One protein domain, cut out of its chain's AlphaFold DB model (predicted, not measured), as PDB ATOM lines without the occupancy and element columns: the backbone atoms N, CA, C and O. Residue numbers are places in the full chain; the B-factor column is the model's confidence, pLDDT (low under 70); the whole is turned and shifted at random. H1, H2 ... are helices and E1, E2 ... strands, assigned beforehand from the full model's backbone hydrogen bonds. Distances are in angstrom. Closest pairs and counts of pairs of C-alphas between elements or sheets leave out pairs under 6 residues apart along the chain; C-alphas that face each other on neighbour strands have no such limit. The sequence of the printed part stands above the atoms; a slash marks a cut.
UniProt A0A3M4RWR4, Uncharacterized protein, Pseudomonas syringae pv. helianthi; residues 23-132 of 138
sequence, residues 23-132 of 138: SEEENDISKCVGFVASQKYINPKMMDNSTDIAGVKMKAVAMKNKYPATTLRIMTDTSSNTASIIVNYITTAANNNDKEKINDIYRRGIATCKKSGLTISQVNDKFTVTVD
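What this domain is: This is residues 23 to 132 of the 138 residues of an uncharacterized protein of Pseudomonas syringae pv. helianthi (UniProt A0A3M4RWR4). Picture a small helical bundle built round H1 in the middle: the long helix H3 crosses one side of it and makes the longest axis, H2 and H4 pack on two other sides of H1, and a two-stranded hairpin, E1 and E2, covers the side away from H3. The four helices form an up-and-down bundle, each running against the one before it in the chain, part aligned and part crossed. The printed part has 110 residues, with four named helices and then two named strands, in the order H1 H2 H3 H4 E1 E2; the sheet, E1 - E2, is antiparallel, and the class is mostly helix. The whole is compact, with a radius of gyration of the C-alphas of 13.7 A, and only just elongated, spanning 46 by 23 by 21 A.

Where its parts are: Find C-alpha 24 at (159.357, 147.165, 137.774); from there H1 runs through residues 24 to 42, 26.9 A long. H2 follows at residues 53 to 62, 14.3 A. Look next at C-alpha 68, at (174.490, 149.944, 140.018), where H3 begins; it covers residues 68 to 95 and 40.3 A. H4 holds residues 99 to 115, 24.6 A. E1 is residues 118 to 123, 16.1 A, and E2 is residues 126 to 131, 16.8 A, ending with C-alpha 131 at (164.569, 130.657, 142.898).

How they stand to each other: Start at H1, which with H3 is the hub, each touching three other helices. H1 touches H3 at a steep tilt of 44 degrees, the same way, and the C-alphas of Gly 34 and Ser 79 are closest, 3.9 A apart. H1 and H2 form a helical hairpin at a shallow tilt of 30 degrees, closest at the C-alphas of Val 33 and Ala 54, 5.5 A. With residues 28 to 35 alone, H1 touches H4, closest at the C-alphas of Cys 32 and Cys 113, 4.7 A. H3 and H4 form a helical hairpin at a shallow tilt of 19 degrees; residues 86 to 94 of H3 touch residues 99 to 105 of H4, closest at the C-alphas of Ile 90 and Ile 102, 5.7 A. H2 and H4 are only just apart, closest 8.5 A. In the hairpin of E1 and E2, N 121 and O 128 are 3.0 A apart and N 128 and O 121 are 2.8 A apart, within hydrogen-bond range. H1 and E2 are near each other, with 6 pairs of C-alphas within 10 A, while H3 is apart from both strands. In H1, H2, H3 and H4 every O i to N i+4 pair is within hydrogen-bond range.

The domain as a whole: The C-alphas of Lys 66 and Asn 97 are the two farthest apart, 46.2 A. The printed part has no cut and no long link. Mean pLDDT of the printed part is 87.7; look at residues 49 to 51, between H1 and H2, for the values under 70.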
ATOM      1  N   SER A  23     162.997 150.434 138.163       88.94
ATOM      2  CA  SER A  23     162.244 149.629 137.199       88.94
ATOM      3  C   SER A  23     161.248 148.709 137.917       88.94
ATOM      4  O   SER A  23     161.318 148.518 139.133       88.94
ATOM      5  N   GLU A  24     160.305 148.117 137.182       88.94
ATOM      6  CA  GLU A  24     159.357 147.165 137.774       88.94
ATOM      7  C   GLU A  24     160.081 145.965 138.407       88.94
ATOM      8  O   GLU A  24     159.819 145.648 139.565       88.94
ATOM      9  N   GLU A  25     161.070 145.389 137.708       89.81
ATOM     10  CA  GLU A  25     161.918 144.305 138.232       89.81
ATOM     11  C   GLU A  25     162.654 144.744 139.508       89.81
ATOM     12  O   GLU A  25     162.650 144.024 140.506       89.81
ATOM     13  N   GLU A  26     163.253 145.941 139.503       92.06
ATOM     14  CA  GLU A  26     163.990 146.479 140.649       92.06
ATOM     15  C   GLU A  26     163.075 146.750 141.857       92.06
ATOM     16  O   GLU A  26     163.457 146.505 143.006       92.06
ATOM     17  N   ASN A  27     161.861 147.239 141.617       91.19
ATOM     18  CA  ASN A  27     160.872 147.530 142.650       91.19
ATOM     19  C   ASN A  27     160.298 146.248 143.265       91.19
ATOM     20  O   ASN A  27     160.210 146.141 144.492       91.19
ATOM     21  N   ASP A  28     159.935 145.273 142.434       91.06
ATOM     22  CA  ASP A  28     159.351 144.013 142.887       91.06
ATOM     23  C   ASP A  28     160.352 143.222 143.735       91.06
ATOM     24  O   ASP A  28     160.006 142.814 144.853       91.06
ATOM     25  N   ILE A  29     161.617 143.107 143.297       93.56
ATOM     26  CA  ILE A  29     162.634 142.406 144.095       93.56
ATOM     27  C   ILE A  29     162.927 143.147 145.403       93.56
ATOM     28  O   ILE A  29     163.055 142.509 146.446       93.56
ATOM     29  N   SER A  30     162.947 144.485 145.397       93.12
ATOM     30  CA  SER A  30     163.135 145.282 146.620       93.12
ATOM     31  C   SER A  30     162.015 145.040 147.631       93.12
ATOM     32  O   SER A  30     162.273 144.835 148.819       93.12
ATOM     33  N   LYS A  31     160.760 145.007 147.168       92.62
ATOM     34  CA  LYS A  31     159.599 144.709 148.015       92.62
ATOM     35  C   LYS A  31     159.607 143.266 148.512       92.62
ATOM     36  O   LYS A  31     159.242 143.040 149.664       92.62
ATOM     37  N   CYS A  32     160.047 142.307 147.694       92.81
ATOM     38  CA  CYS A  32     160.223 140.923 148.129       92.81
ATOM     39  C   CYS A  32     161.282 140.802 149.235       92.81
ATOM     40  O   CYS A  32     161.011 140.192 150.270       92.81
ATOM     41  N   VAL A  33     162.451 141.437 149.078       93.44
ATOM     42  CA  VAL A  33     163.477 141.474 150.138       93.44
ATOM     43  C   VAL A  33     162.916 142.115 151.406       93.44
ATOM     44  O   VAL A  33     163.107 141.572 152.493       93.44
ATOM     45  N   GLY A  34     162.161 143.211 151.283       93.00
ATOM     46  CA  GLY A  34     161.499 143.851 152.421       93.00
ATOM     47  C   GLY A  34     160.488 142.933 153.116       93.00
ATOM     48  O   GLY A  34     160.449 142.858 154.346       93.00
ATOM     49  N   PHE A  35     159.703 142.172 152.349       92.38
ATOM     50  CA  PHE A  35     158.797 141.158 152.887       92.38
ATOM     51  C   PHE A  35     159.558 140.064 153.648       92.38
ATOM     52  O   PHE A  35     159.232 139.808 154.807       92.38
ATOM     53  N   VAL A  36     160.598 139.474 153.056       91.38
ATOM     54  CA  VAL A  36     161.432 138.445 153.703       91.38
ATOM     55  C   VAL A  36     162.087 138.981 154.983       91.38
ATOM     56  O   VAL A  36     162.015 138.347 156.039       91.38
ATOM     57  N   ALA A  37     162.658 140.185 154.931       91.56
ATOM     58  CA  ALA A  37     163.257 140.845 156.088       91.56
ATOM     59  C   ALA A  37     162.234 141.087 157.208       91.56
ATOM     60  O   ALA A  37     162.537 140.844 158.376       91.56
ATOM     61  N   SER A  38     161.003 141.489 156.870       91.69
ATOM     62  CA  SER A  38     159.945 141.684 157.871       91.69
ATOM     63  C   SER A  38     159.609 140.406 158.642       91.69
ATOM     64  O   SER A  38     159.417 140.476 159.855       91.69
ATOM     65  N   GLN A  39     159.622 139.238 157.987       89.62
ATOM     66  CA  GLN A  39     159.374 137.956 158.661       89.62
ATOM     67  C   GLN A  39     160.469 137.657 159.685       89.62
ATOM     68  O   GLN A  39     160.182 137.291 160.825       89.62
ATOM     69  N   LYS A  40     161.728 137.914 159.311       87.31
ATOM     70  CA  LYS A  40     162.879 137.798 160.213       87.31
ATOM     71  C   LYS A  40     162.790 138.762 161.400       87.31
ATOM     72  O   LYS A  40     163.172 138.384 162.504       87.31
ATOM     73  N   TYR A  41     162.298 139.986 161.191       89.19
ATOM     74  CA  TYR A  41     162.110 140.970 162.263       89.19
ATOM     75  C   TYR A  41     160.983 140.594 163.229       89.19
ATOM     76  O   TYR A  41     161.123 140.820 164.427       89.19
ATOM     77  N   ILE A  42     159.892 140.011 162.727       87.88
ATOM     78  CA  ILE A  42     158.773 139.544 163.558       87.88
ATOM     79  C   ILE A  42     159.201 138.348 164.406       87.88
ATOM     80  O   ILE A  42     158.969 138.323 165.613       87.88
ATOM     81  N   ASN A  43     159.833 137.352 163.784       85.44
ATOM     82  CA  ASN A  43     160.374 136.202 164.487       85.44
ATOM     83  C   ASN A  43     161.516 135.581 163.668       85.44
ATOM     84  O   ASN A  43     161.260 134.942 162.646       85.44
ATOM     85  N   PRO A  44     162.772 135.663 164.143       82.06
ATOM     86  CA  PRO A  44     163.920 135.111 163.429       82.06
ATOM     87  C   PRO A  44     163.807 133.616 163.108       82.06
ATOM     88  O   PRO A  44     164.415 133.162 162.145       82.06
ATOM     89  N   LYS A  45     163.019 132.849 163.878       83.56
ATOM     90  CA  LYS A  45     162.798 131.409 163.658       83.56
ATOM     91  C   LYS A  45     161.824 131.103 162.514       83.56
ATOM     92  O   LYS A  45     161.691 129.935 162.157       83.56
ATOM     93  N   MET A  46     161.129 132.115 161.984       79.00
ATOM     94  CA  MET A  46     160.222 131.972 160.841       79.00
ATOM     95  C   MET A  46     160.960 131.913 159.511       79.00
ATOM     96  O   MET A  46     160.336 131.581 158.519       79.00
ATOM     97  N   MET A  47     162.251 132.226 159.454       80.94
ATOM     98  CA  MET A  47     163.050 132.029 158.247       80.94
ATOM     99  C   MET A  47     163.902 130.778 158.421       80.94
ATOM    100  O   MET A  47     164.499 130.585 159.482       80.94
ATOM    101  N   ASP A  48     163.965 129.933 157.395       72.88
ATOM    102  CA  ASP A  48     164.979 128.883 157.367       72.88
ATOM    103  C   ASP A  48     166.389 129.508 157.310       72.88
ATOM    104  O   ASP A  48     166.573 130.623 156.818       72.88
ATOM    105  N   ASN A  49     167.402 128.787 157.796       60.81
ATOM    106  CA  ASN A  49     168.810 129.210 157.794       60.81
ATOM    107  C   ASN A  49     169.420 129.288 156.375       60.81
ATOM    108  O   ASN A  49     170.640 129.387 156.228       60.81
ATOM    109  N   SER A  50     168.594 129.222 155.329       53.84
ATOM    110  CA  SER A  50     169.003 129.324 153.935       53.84
ATOM    111  C   SER A  50     169.712 130.650 153.655       53.84
ATOM    112  O   SER A  50     169.359 131.690 154.218       53.84
ATOM    113  N   THR A  51     170.693 130.613 152.751       60.44
ATOM    114  CA  THR A  51     171.380 131.783 152.185       60.44
ATOM    115  C   THR A  51     170.382 132.891 151.814       60.44
ATOM    116  O   THR A  51     169.270 132.595 151.383       60.44
ATOM    117  N   ASP A  52     170.769 134.167 151.965       81.75
ATOM    118  CA  ASP A  52     169.962 135.350 151.605       81.75
ATOM    119  C   ASP A  52     169.754 135.460 150.078       81.75
ATOM    120  O   ASP A  52     170.301 136.331 149.401       81.75
ATOM    121  N   ILE A  53     168.988 134.525 149.515       87.44
ATOM    122  CA  ILE A  53     168.735 134.377 148.079       87.44
ATOM    123  C   ILE A  53     168.064 135.637 147.527       87.44
ATOM    124  O   ILE A  53     168.456 136.136 146.472       87.44
ATOM    125  N   ALA A  54     167.092 136.188 148.259       88.69
ATOM    126  CA  ALA A  54     166.399 137.404 147.855       88.69
ATOM    127  C   ALA A  54     167.360 138.604 147.795       88.69
ATOM    128  O   ALA A  54     167.375 139.327 146.795       88.69
ATOM    129  N   GLY A  55     168.212 138.791 148.810       90.56
ATOM    130  CA  GLY A  55     169.215 139.856 148.815       90.56
ATOM    131  C   GLY A  55     170.297 139.676 147.746       90.56
ATOM    132  O   GLY A  55     170.725 140.659 147.134       90.56
ATOM    133  N   VAL A  56     170.710 138.439 147.453       91.62
ATOM    134  CA  VAL A  56     171.627 138.134 146.339       91.62
ATOM    135  C   VAL A  56     170.990 138.488 144.994       91.62
ATOM    136  O   VAL A  56     171.624 139.168 144.184       91.62
ATOM    137  N   LYS A  57     169.726 138.114 144.767       91.31
ATOM    138  CA  LYS A  57     169.003 138.459 143.536       91.31
ATOM    139  C   LYS A  57     168.826 139.969 143.382       91.31
ATOM    140  O   LYS A  57     169.079 140.495 142.305       91.31
ATOM    141  N   MET A  58     168.492 140.682 144.457       93.56
ATOM    142  CA  MET A  58     168.409 142.149 144.460       93.56
ATOM    143  C   MET A  58     169.725 142.798 144.009       93.56
ATOM    144  O   MET A  58     169.716 143.687 143.159       93.56
ATOM    145  N   LYS A  59     170.868 142.320 144.523       93.88
ATOM    146  CA  LYS A  59     172.192 142.782 144.077       93.88
ATOM    147  C   LYS A  59     172.414 142.489 142.595       93.88
ATOM    148  O   LYS A  59     172.851 143.379 141.874       93.88
ATOM    149  N   ALA A  60     172.084 141.286 142.130       92.88
ATOM    150  CA  ALA A  60     172.238 140.912 140.726       92.88
ATOM    151  C   ALA A  60     171.393 141.789 139.784       92.88
ATOM    152  O   ALA A  60     171.897 142.222 138.751       92.88
ATOM    153  N   VAL A  61     170.147 142.109 140.153       92.00
ATOM    154  CA  VAL A  61     169.287 143.028 139.386       92.00
ATOM    155  C   VAL A  61     169.887 144.435 139.352       92.00
ATOM    156  O   VAL A  61     170.022 145.007 138.274       92.00
ATOM    157  N   ALA A  62     170.332 144.966 140.498       92.06
ATOM    158  CA  ALA A  62     170.944 146.296 140.561       92.06
ATOM    159  C   ALA A  62     172.178 146.427 139.651       92.06
ATOM    160  O   ALA A  62     172.388 147.469 139.032       92.06
ATOM    161  N   MET A  63     172.976 145.361 139.537       92.75
ATOM    162  CA  MET A  63     174.186 145.329 138.708       92.75
ATOM    163  C   MET A  63     173.915 145.433 137.201       92.75
ATOM    164  O   MET A  63     174.832 145.774 136.456       92.75
ATOM    165  N   LYS A  64     172.680 145.183 136.742       90.88
ATOM    166  CA  LYS A  64     172.279 145.363 135.335       90.88
ATOM    167  C   LYS A  64     172.097 146.841 134.961       90.88
ATOM    168  O   LYS A  64     172.061 147.177 133.779       90.88
ATOM    169  N   ASN A  65     171.941 147.724 135.949       90.06
ATOM    170  CA  ASN A  65     171.681 149.141 135.728       90.06
ATOM    171  C   ASN A  65     172.972 149.906 135.379       90.06
ATOM    172  O   ASN A  65     174.069 149.542 135.799       90.06
ATOM    173  N   LYS A  66     172.839 151.034 134.669       89.69
ATOM    174  CA  LYS A  66     173.943 151.961 134.371       89.69
ATOM    175  C   LYS A  66     174.607 152.524 135.638       89.69
ATOM    176  O   LYS A  66     175.797 152.832 135.609       89.69
ATOM    177  N   TYR A  67     173.853 152.668 136.731       89.75
ATOM    178  CA  TYR A  67     174.329 153.219 138.006       89.75
ATOM    179  C   TYR A  67     174.117 152.229 139.165       89.75
ATOM    180  O   TYR A  67     173.328 152.495 140.075       89.75
ATOM    181  N   PRO A  68     174.836 151.094 139.183       90.38
ATOM    182  CA  PRO A  68     174.490 149.944 140.018       90.38
ATOM    183  C   PRO A  68     174.547 150.233 141.524       90.38
ATOM    184  O   PRO A  68     173.683 149.785 142.274       90.38
ATOM    185  N   ALA A  69     175.514 151.036 141.980       91.94
ATOM    186  CA  ALA A  69     175.624 151.417 143.389       91.94
ATOM    187  C   ALA A  69     174.450 152.299 143.849       91.94
ATOM    188  O   ALA A  69     173.899 152.102 144.933       91.94
ATOM    189  N   THR A  70     174.043 153.259 143.015       91.00
ATOM    190  CA  THR A  70     172.906 154.141 143.303       91.00
ATOM    191  C   THR A  70     171.600 153.358 143.282       91.00
ATOM    192  O   THR A  70     170.802 153.501 144.209       91.00
ATOM    193  N   THR A  71     171.415 152.492 142.285       91.56
ATOM    194  CA  THR A  71     170.260 151.595 142.181       91.56
ATOM    195  C   THR A  71     170.163 150.690 143.403       91.56
ATOM    196  O   THR A  71     169.135 150.690 144.076       91.56
ATOM    197  N   LEU A  72     171.249 150.005 143.780       93.62
ATOM    198  CA  LEU A  72     171.262 149.126 144.949       93.62
ATOM    199  C   LEU A  72     170.924 149.876 146.245       93.62
ATOM    200  O   LEU A  72     170.216 149.335 147.097       93.62
ATOM    201  N   ARG A  73     171.392 151.122 146.397       92.62
ATOM    202  CA  ARG A  73     171.044 151.959 147.552       92.62
ATOM    203  C   ARG A  73     169.541 152.222 147.612       92.62
ATOM    204  O   ARG A  73     168.927 151.955 148.636       92.62
ATOM    205  N   ILE A  74     168.943 152.667 146.506       91.25
ATOM    206  CA  ILE A  74     167.498 152.947 146.433       91.25
ATOM    207  C   ILE A  74     166.679 151.671 146.686       91.25
ATOM    208  O   ILE A  74     165.680 151.708 147.405       91.25
ATOM    209  N   MET A  75     167.112 150.530 146.146       93.12
ATOM    210  CA  MET A  75     166.490 149.223 146.389       93.12
ATOM    211  C   MET A  75     166.567 148.813 147.866       93.12
ATOM    212  O   MET A  75     165.581 148.353 148.441       93.12
ATOM    213  N   THR A  76     167.712 149.045 148.512       92.62
ATOM    214  CA  THR A  76     167.913 148.762 149.943       92.62
ATOM    215  C   THR A  76     167.039 149.654 150.826       92.62
ATOM    216  O   THR A  76     166.409 149.157 151.763       92.62
ATOM    217  N   ASP A  77     166.942 150.946 150.503       91.12
ATOM    218  CA  ASP A  77     166.060 151.890 151.198       91.12
ATOM    219  C   ASP A  77     164.589 151.474 151.038       91.12
ATOM    220  O   ASP A  77     163.827 151.440 152.006       91.12
ATOM    221  N   THR A  78     164.198 151.076 149.823       89.62
ATOM    222  CA  THR A  78     162.847 150.579 149.514       89.62
ATOM    223  C   THR A  78     162.528 149.320 150.317       89.62
ATOM    224  O   THR A  78     161.512 149.277 151.007       89.62
ATOM    225  N   SER A  79     163.420 148.328 150.302       91.44
ATOM    226  CA  SER A  79     163.305 147.100 151.096       91.44
ATOM    227  C   SER A  79     163.146 147.391 152.595       91.44
ATOM    228  O   SER A  79     162.227 146.878 153.236       91.44
ATOM    229  N   SER A  80     163.980 148.275 153.149       90.62
ATOM    230  CA  SER A  80     163.961 148.630 154.576       90.62
ATOM    231  C   SER A  80     162.659 149.322 154.988       90.62
ATOM    232  O   SER A  80     162.080 149.006 156.036       90.62
ATOM    233  N   ASN A  81     162.160 150.227 154.143       89.69
ATOM    234  CA  ASN A  81     160.877 150.894 154.349       89.69
ATOM    235  C   ASN A  81     159.712 149.902 154.266       89.69
ATOM    236  O   ASN A  81     158.867 149.871 155.164       89.69
ATOM    237  N   THR A  82     159.691 149.043 153.244       88.88
ATOM    238  CA  THR A  82     158.677 147.990 153.096       88.88
ATOM    239  C   THR A  82     158.671 147.054 154.302       88.88
ATOM    240  O   THR A  82     157.600 146.774 154.841       88.88
ATOM    241  N   ALA A  83     159.842 146.629 154.784       91.00
ATOM    242  CA  ALA A  83     159.948 145.761 155.950       91.00
ATOM    243  C   ALA A  83     159.362 146.419 157.206       91.00
ATOM    244  O   ALA A  83     158.533 145.821 157.893       91.00
ATOM    245  N   SER A  84     159.743 147.671 157.471       88.25
ATOM    246  CA  SER A  84     159.281 148.435 158.637       88.25
ATOM    247  C   SER A  84     157.766 148.635 158.628       88.25
ATOM    248  O   SER A  84     157.109 148.482 159.662       88.25
ATOM    249  N   ILE A  85     157.197 148.920 157.451       88.25
ATOM    250  CA  ILE A  85     155.748 148.997 157.276       88.25
ATOM    251  C   ILE A  85     155.137 147.633 157.608       88.25
ATOM    252  O   ILE A  85     154.334 147.547 158.528       88.25
ATOM    253  N   ILE A  86     155.553 146.547 156.953       90.38
ATOM    254  CA  ILE A  86     154.951 145.219 157.163       90.38
ATOM    255  C   ILE A  86     154.996 144.783 158.638       90.38
ATOM    256  O   ILE A  86     153.974 144.329 159.158       90.38
ATOM    257  N   VAL A  87     156.122 144.978 159.334       91.06
ATOM    258  CA  VAL A  87     156.257 144.656 160.768       91.06
ATOM    259  C   VAL A  87     155.210 145.388 161.604       91.06
ATOM    260  O   VAL A  87     154.509 144.762 162.403       91.06
ATOM    261  N   ASN A  88     155.065 146.700 161.414       90.19
ATOM    262  CA  ASN A  88     154.086 147.496 162.153       90.19
ATOM    263  C   ASN A  88     152.649 147.000 161.907       90.19
ATOM    264  O   ASN A  88     151.836 146.901 162.831       90.19
ATOM    265  N   TYR A  89     152.344 146.620 160.666       86.38
ATOM    266  CA  TYR A  89     151.025 146.112 160.295       86.38
ATOM    267  C   TYR A  89     150.707 144.759 160.900       86.38
ATOM    268  O   TYR A  89     149.630 144.597 161.476       86.38
ATOM    269  N   ILE A  90     151.626 143.802 160.784       90.25
ATOM    270  CA  ILE A  90     151.432 142.467 161.348       90.25
ATOM    271  C   ILE A  90     151.322 142.564 162.869       90.25
ATOM    272  O   ILE A  90     150.410 141.977 163.442       90.25
ATOM    273  N   THR A  91     152.158 143.382 163.513       90.50
ATOM    274  CA  THR A  91     152.095 143.614 164.966       90.50
ATOM    275  C   THR A  91     150.743 144.202 165.379       90.50
ATOM    276  O   THR A  91     150.095 143.716 166.306       90.50
ATOM    277  N   THR A  92     150.257 145.214 164.655       90.75
ATOM    278  CA  THR A  92     148.945 145.827 164.920       90.75
ATOM    279  C   THR A  92     147.797 144.841 164.694       90.75
ATOM    280  O   THR A  92     146.858 144.795 165.488       90.75
ATOM    281  N   ALA A  93     147.837 144.050 163.622       89.25
ATOM    282  CA  ALA A  93     146.818 143.045 163.334       89.25
ATOM    283  C   ALA A  93     146.817 141.924 164.386       89.25
ATOM    284  O   ALA A  93     145.745 141.538 164.853       89.25
ATOM    285  N   ALA A  94     147.994 141.476 164.833       89.19
ATOM    286  CA  ALA A  94     148.145 140.477 165.888       89.19
ATOM    287  C   ALA A  94     147.558 140.960 167.222       89.19
ATOM    288  O   ALA A  94     146.774 140.238 167.836       89.19
ATOM    289  N   ASN A  95     147.829 142.210 167.616       93.56
ATOM    290  CA  ASN A  95     147.245 142.818 168.821       93.56
ATOM    291  C   ASN A  95     145.711 142.906 168.769       93.56
ATOM    292  O   ASN A  95     145.052 142.902 169.805       93.56
ATOM    293  N   ASN A  96     145.137 142.975 167.565       92.38
ATOM    294  CA  ASN A  96     143.690 142.978 167.345       92.38
ATOM    295  C   ASN A  96     143.112 141.575 167.072       92.38
ATOM    296  O   ASN A  96     141.926 141.466 166.765       92.38
ATOM    297  N   ASN A  97     143.929 140.517 167.154       91.81
ATOM    298  CA  ASN A  97     143.579 139.140 166.790       91.81
ATOM    299  C   ASN A  97     142.990 139.003 165.364       91.81
ATOM    300  O   ASN A  97     142.149 138.147 165.090       91.81
ATOM    301  N   ASP A  98     143.429 139.866 164.445       91.69
ATOM    302  CA  ASP A  98     142.923 139.977 163.075       91.69
ATOM    303  C   ASP A  98     143.739 139.091 162.120       91.69
ATOM    304  O   ASP A  98     144.615 139.544 161.375       91.69
ATOM    305  N   LYS A  99     143.470 137.784 162.187       89.69
ATOM    306  CA  LYS A  99     144.182 136.761 161.402       89.69
ATOM    307  C   LYS A  99     143.995 136.928 159.892       89.69
ATOM    308  O   LYS A  99     144.899 136.603 159.130       89.69
ATOM    309  N   GLU A 100     142.847 137.444 159.458       90.19
ATOM    310  CA  GLU A 100     142.557 137.659 158.037       90.19
ATOM    311  C   GLU A 100     143.512 138.692 157.431       90.19
ATOM    312  O   GLU A 100     144.095 138.448 156.372       90.19
ATOM    313  N   LYS A 101     143.762 139.804 158.134       87.25
ATOM    314  CA  LYS A 101     144.726 140.814 157.675       87.25
ATOM    315  C   LYS A 101     146.154 140.296 157.616       87.25
ATOM    316  O   LYS A 101     146.873 140.626 156.675       87.25
ATOM    317  N   ILE A 102     146.568 139.502 158.601       88.75
ATOM    318  CA  ILE A 102     147.901 138.884 158.604       88.75
ATOM    319  C   ILE A 102     148.051 137.983 157.368       88.75
ATOM    320  O   ILE A 102     149.019 138.116 156.618       88.75
ATOM    321  N   ASN A 103     147.050 137.143 157.096       88.69
ATOM    322  CA  ASN A 103     147.049 136.251 155.938       88.69
ATOM    323  C   ASN A 103     147.035 137.008 154.598       88.69
ATOM    324  O   ASN A 103     147.709 136.585 153.658       88.69
ATOM    325  N   ASP A 104     146.315 138.131 154.491       88.06
ATOM    326  CA  ASP A 104     146.331 138.954 153.272       88.06
ATOM    327  C   ASP A 104     147.724 139.539 152.997       88.06
ATOM    328  O   ASP A 104     148.190 139.503 151.855       88.06
ATOM    329  N   ILE A 105     148.424 140.010 154.035       89.12
ATOM    330  CA  ILE A 105     149.801 140.514 153.916       89.12
ATOM    331  C   ILE A 105     150.736 139.399 153.440       89.12
ATOM    332  O   ILE A 105     151.497 139.619 152.496       89.12
ATOM    333  N   TYR A 106     150.652 138.200 154.026       88.81
ATOM    334  CA  TYR A 106     151.460 137.058 153.588       88.81
ATOM    335  C   TYR A 106     151.180 136.678 152.138       88.81
ATOM    336  O   TYR A 106     152.114 136.579 151.343       88.81
ATOM    337  N   ARG A 107     149.908 136.548 151.749       88.56
ATOM    338  CA  ARG A 107     149.528 136.214 150.370       88.56
ATOM    339  C   ARG A 107     150.086 137.220 149.365       88.56
ATOM    340  O   ARG A 107     150.602 136.822 148.323       88.56
ATOM    341  N   ARG A 108     149.993 138.519 149.662       89.25
ATOM    342  CA  ARG A 108     150.518 139.564 148.772       89.25
ATOM    343  C   ARG A 108     152.044 139.575 148.746       89.25
ATOM    344  O   ARG A 108     152.605 139.700 147.666       89.25
ATOM    345  N   GLY A 109     152.701 139.403 149.891       88.62
ATOM    346  CA  GLY A 109     154.159 139.302 149.971       88.62
ATOM    347  C   GLY A 109     154.710 138.138 149.148       88.62
ATOM    348  O   GLY A 109     155.614 138.332 148.337       88.62
ATOM    349  N   ILE A 110     154.093 136.957 149.266       89.56
ATOM    350  CA  ILE A 110     154.422 135.770 148.462       89.56
ATOM    351  C   ILE A 110     154.212 136.051 146.967       89.56
ATOM    352  O   ILE A 110     155.081 135.741 146.155       89.56
ATOM    353  N   ALA A 111     153.096 136.682 146.590       88.75
ATOM    354  CA  ALA A 111     152.829 137.033 145.195       88.75
ATOM    355  C   ALA A 111     153.861 138.026 144.626       88.75
ATOM    356  O   ALA A 111     154.296 137.862 143.487       88.75
ATOM    357  N   THR A 112     154.286 139.024 145.404       89.19
ATOM    358  CA  THR A 112     155.345 139.967 145.007       89.19
ATOM    359  C   THR A 112     156.690 139.263 144.813       89.19
ATOM    360  O   THR A 112     157.385 139.522 143.831       89.19
ATOM    361  N   CYS A 113     157.045 138.328 145.695       90.38
ATOM    362  CA  CYS A 113     158.248 137.518 145.515       90.38
ATOM    363  C   CYS A 113     158.189 136.659 144.250       90.38
ATOM    364  O   CYS A 113     159.153 136.647 143.487       90.38
ATOM    365  N   LYS A 114     157.033 136.058 143.949       89.75
ATOM    366  CA  LYS A 114     156.842 135.281 142.719       89.75
ATOM    367  C   LYS A 114     157.029 136.124 141.455       89.75
ATOM    368  O   LYS A 114     157.667 135.678 140.511       89.75
ATOM    369  N   LYS A 115     156.544 137.372 141.435       87.94
ATOM    370  CA  LYS A 115     156.818 138.307 140.323       87.94
ATOM    371  C   LYS A 115     158.307 138.586 140.133       87.94
ATOM    372  O   LYS A 115     158.761 138.808 139.020       87.94
ATOM    373  N   SER A 116     159.065 138.522 141.223       84.44
ATOM    374  CA  SER A 116     160.519 138.663 141.217       84.44
ATOM    375  C   SER A 116     161.238 137.352 140.877       84.44
ATOM    376  O   SER A 116     162.452 137.280 141.055       84.44
ATOM    377  N   GLY A 117     160.530 136.299 140.449       87.62
ATOM    378  CA  GLY A 117     161.066 134.959 140.182       87.62
ATOM    379  C   GLY A 117     161.630 134.271 141.428       87.62
ATOM    380  O   GLY A 117     162.720 133.695 141.368       87.62
ATOM    381  N   LEU A 118     160.982 134.468 142.576       89.25
ATOM    382  CA  LEU A 118     161.308 133.818 143.841       89.25
ATOM    383  C   LEU A 118     160.059 133.143 144.408       89.25
ATOM    384  O   LEU A 118     159.072 133.812 144.726       89.25
ATOM    385  N   THR A 119     160.139 131.841 144.646       89.56
ATOM    386  CA  THR A 119     159.101 131.115 145.371       89.56
ATOM    387  C   THR A 119     159.362 131.189 146.866       89.56
ATOM    388  O   THR A 119     160.436 130.850 147.366       89.56
ATOM    389  N   ILE A 120     158.327 131.617 147.589       87.00
ATOM    390  CA  ILE A 120     158.268 131.579 149.046       87.00
ATOM    391  C   ILE A 120     157.337 130.437 149.445       87.00
ATOM    392  O   ILE A 120     156.133 130.495 149.190       87.00
ATOM    393  N   SER A 121     157.881 129.410 150.088       83.25
ATOM    394  CA  SER A 121     157.098 128.309 150.652       83.25
ATOM    395  C   SER A 121     156.997 128.466 152.161       83.25
ATOM    396  O   SER A 121     158.001 128.729 152.817       83.25
ATOM    397  N   GLN A 122     155.798 128.287 152.716       77.56
ATOM    398  CA  GLN A 122     155.575 128.276 154.160       77.56
ATOM    399  C   GLN A 122     155.223 126.856 154.612       77.56
ATOM    400  O   GLN A 122     154.192 126.319 154.214       77.56
ATOM    401  N   VAL A 123     156.066 126.249 155.446       77.44
ATOM    402  CA  VAL A 123     155.847 124.917 156.030       77.44
ATOM    403  C   VAL A 123     156.081 125.012 157.534       77.44
ATOM    404  O   VAL A 123     157.138 125.469 157.959       77.44
ATOM    405  N   ASN A 124     155.113 124.583 158.349       75.75
ATOM    406  CA  ASN A 124     155.200 124.622 159.820       75.75
ATOM    407  C   ASN A 124     155.636 125.999 160.367       75.75
ATOM    408  O   ASN A 124     156.574 126.089 161.156       75.75
ATOM    409  N   ASP A 125     155.000 127.072 159.885       71.31
ATOM    410  CA  ASP A 125     155.307 128.472 160.229       71.31
ATOM    411  C   ASP A 125     156.720 128.960 159.862       71.31
ATOM    412  O   ASP A 125     157.123 130.056 160.257       71.31
ATOM    413  N   LYS A 126     157.461 128.188 159.061       79.19
ATOM    414  CA  LYS A 126     158.751 128.584 158.497       79.19
ATOM    415  C   LYS A 126     158.629 128.899 157.017       79.19
ATOM    416  O   LYS A 126     158.095 128.108 156.246       79.19
ATOM    417  N   PHE A 127     159.174 130.037 156.631       81.25
ATOM    418  CA  PHE A 127     159.353 130.483 155.267       81.25
ATOM    419  C   PHE A 127     160.698 130.002 154.723       81.25
ATOM    420  O   PHE A 127     161.749 130.194 155.339       81.25
ATOM    421  N   THR A 128     160.647 129.413 153.535       83.50
ATOM    422  CA  THR A 128     161.804 129.066 152.709       83.50
ATOM    423  C   THR A 128     161.742 129.891 151.433       83.50
ATOM    424  O   THR A 128     160.663 130.050 150.857       83.50
ATOM    425  N   VAL A 129     162.885 130.424 151.005       83.19
ATOM    426  CA  VAL A 129     163.017 131.179 149.753       83.19
ATOM    427  C   VAL A 129     163.756 130.312 148.748       83.19
ATOM    428  O   VAL A 129     164.825 129.792 149.050       83.19
ATOM    429  N   THR A 130     163.204 130.180 147.552       84.44
ATOM    430  CA  THR A 130     163.809 129.447 146.434       84.44
ATOM    431  C   THR A 130     163.745 130.302 145.176       84.44
ATOM    432  O   THR A 130     162.934 131.224 145.084       84.44
ATOM    433  N   VAL A 131     164.644 130.048 144.230       81.69
ATOM    434  CA  VAL A 131     164.569 130.657 142.898       81.69
ATOM    435  C   VAL A 131     163.622 129.805 142.064       81.69
ATOM    436  O   VAL A 131     163.724 128.582 142.119       81.69
ATOM    437  N   ASP A 132     162.712 130.445 141.331       75.75
ATOM    438  CA  ASP A 132     161.856 129.758 140.360       75.75
ATOM    439  C   ASP A 132     162.757 129.244 139.226       75.75
ATOM    440  O   ASP A 132     163.164 130.042 138.392       75.75
TER     441      ASP A 132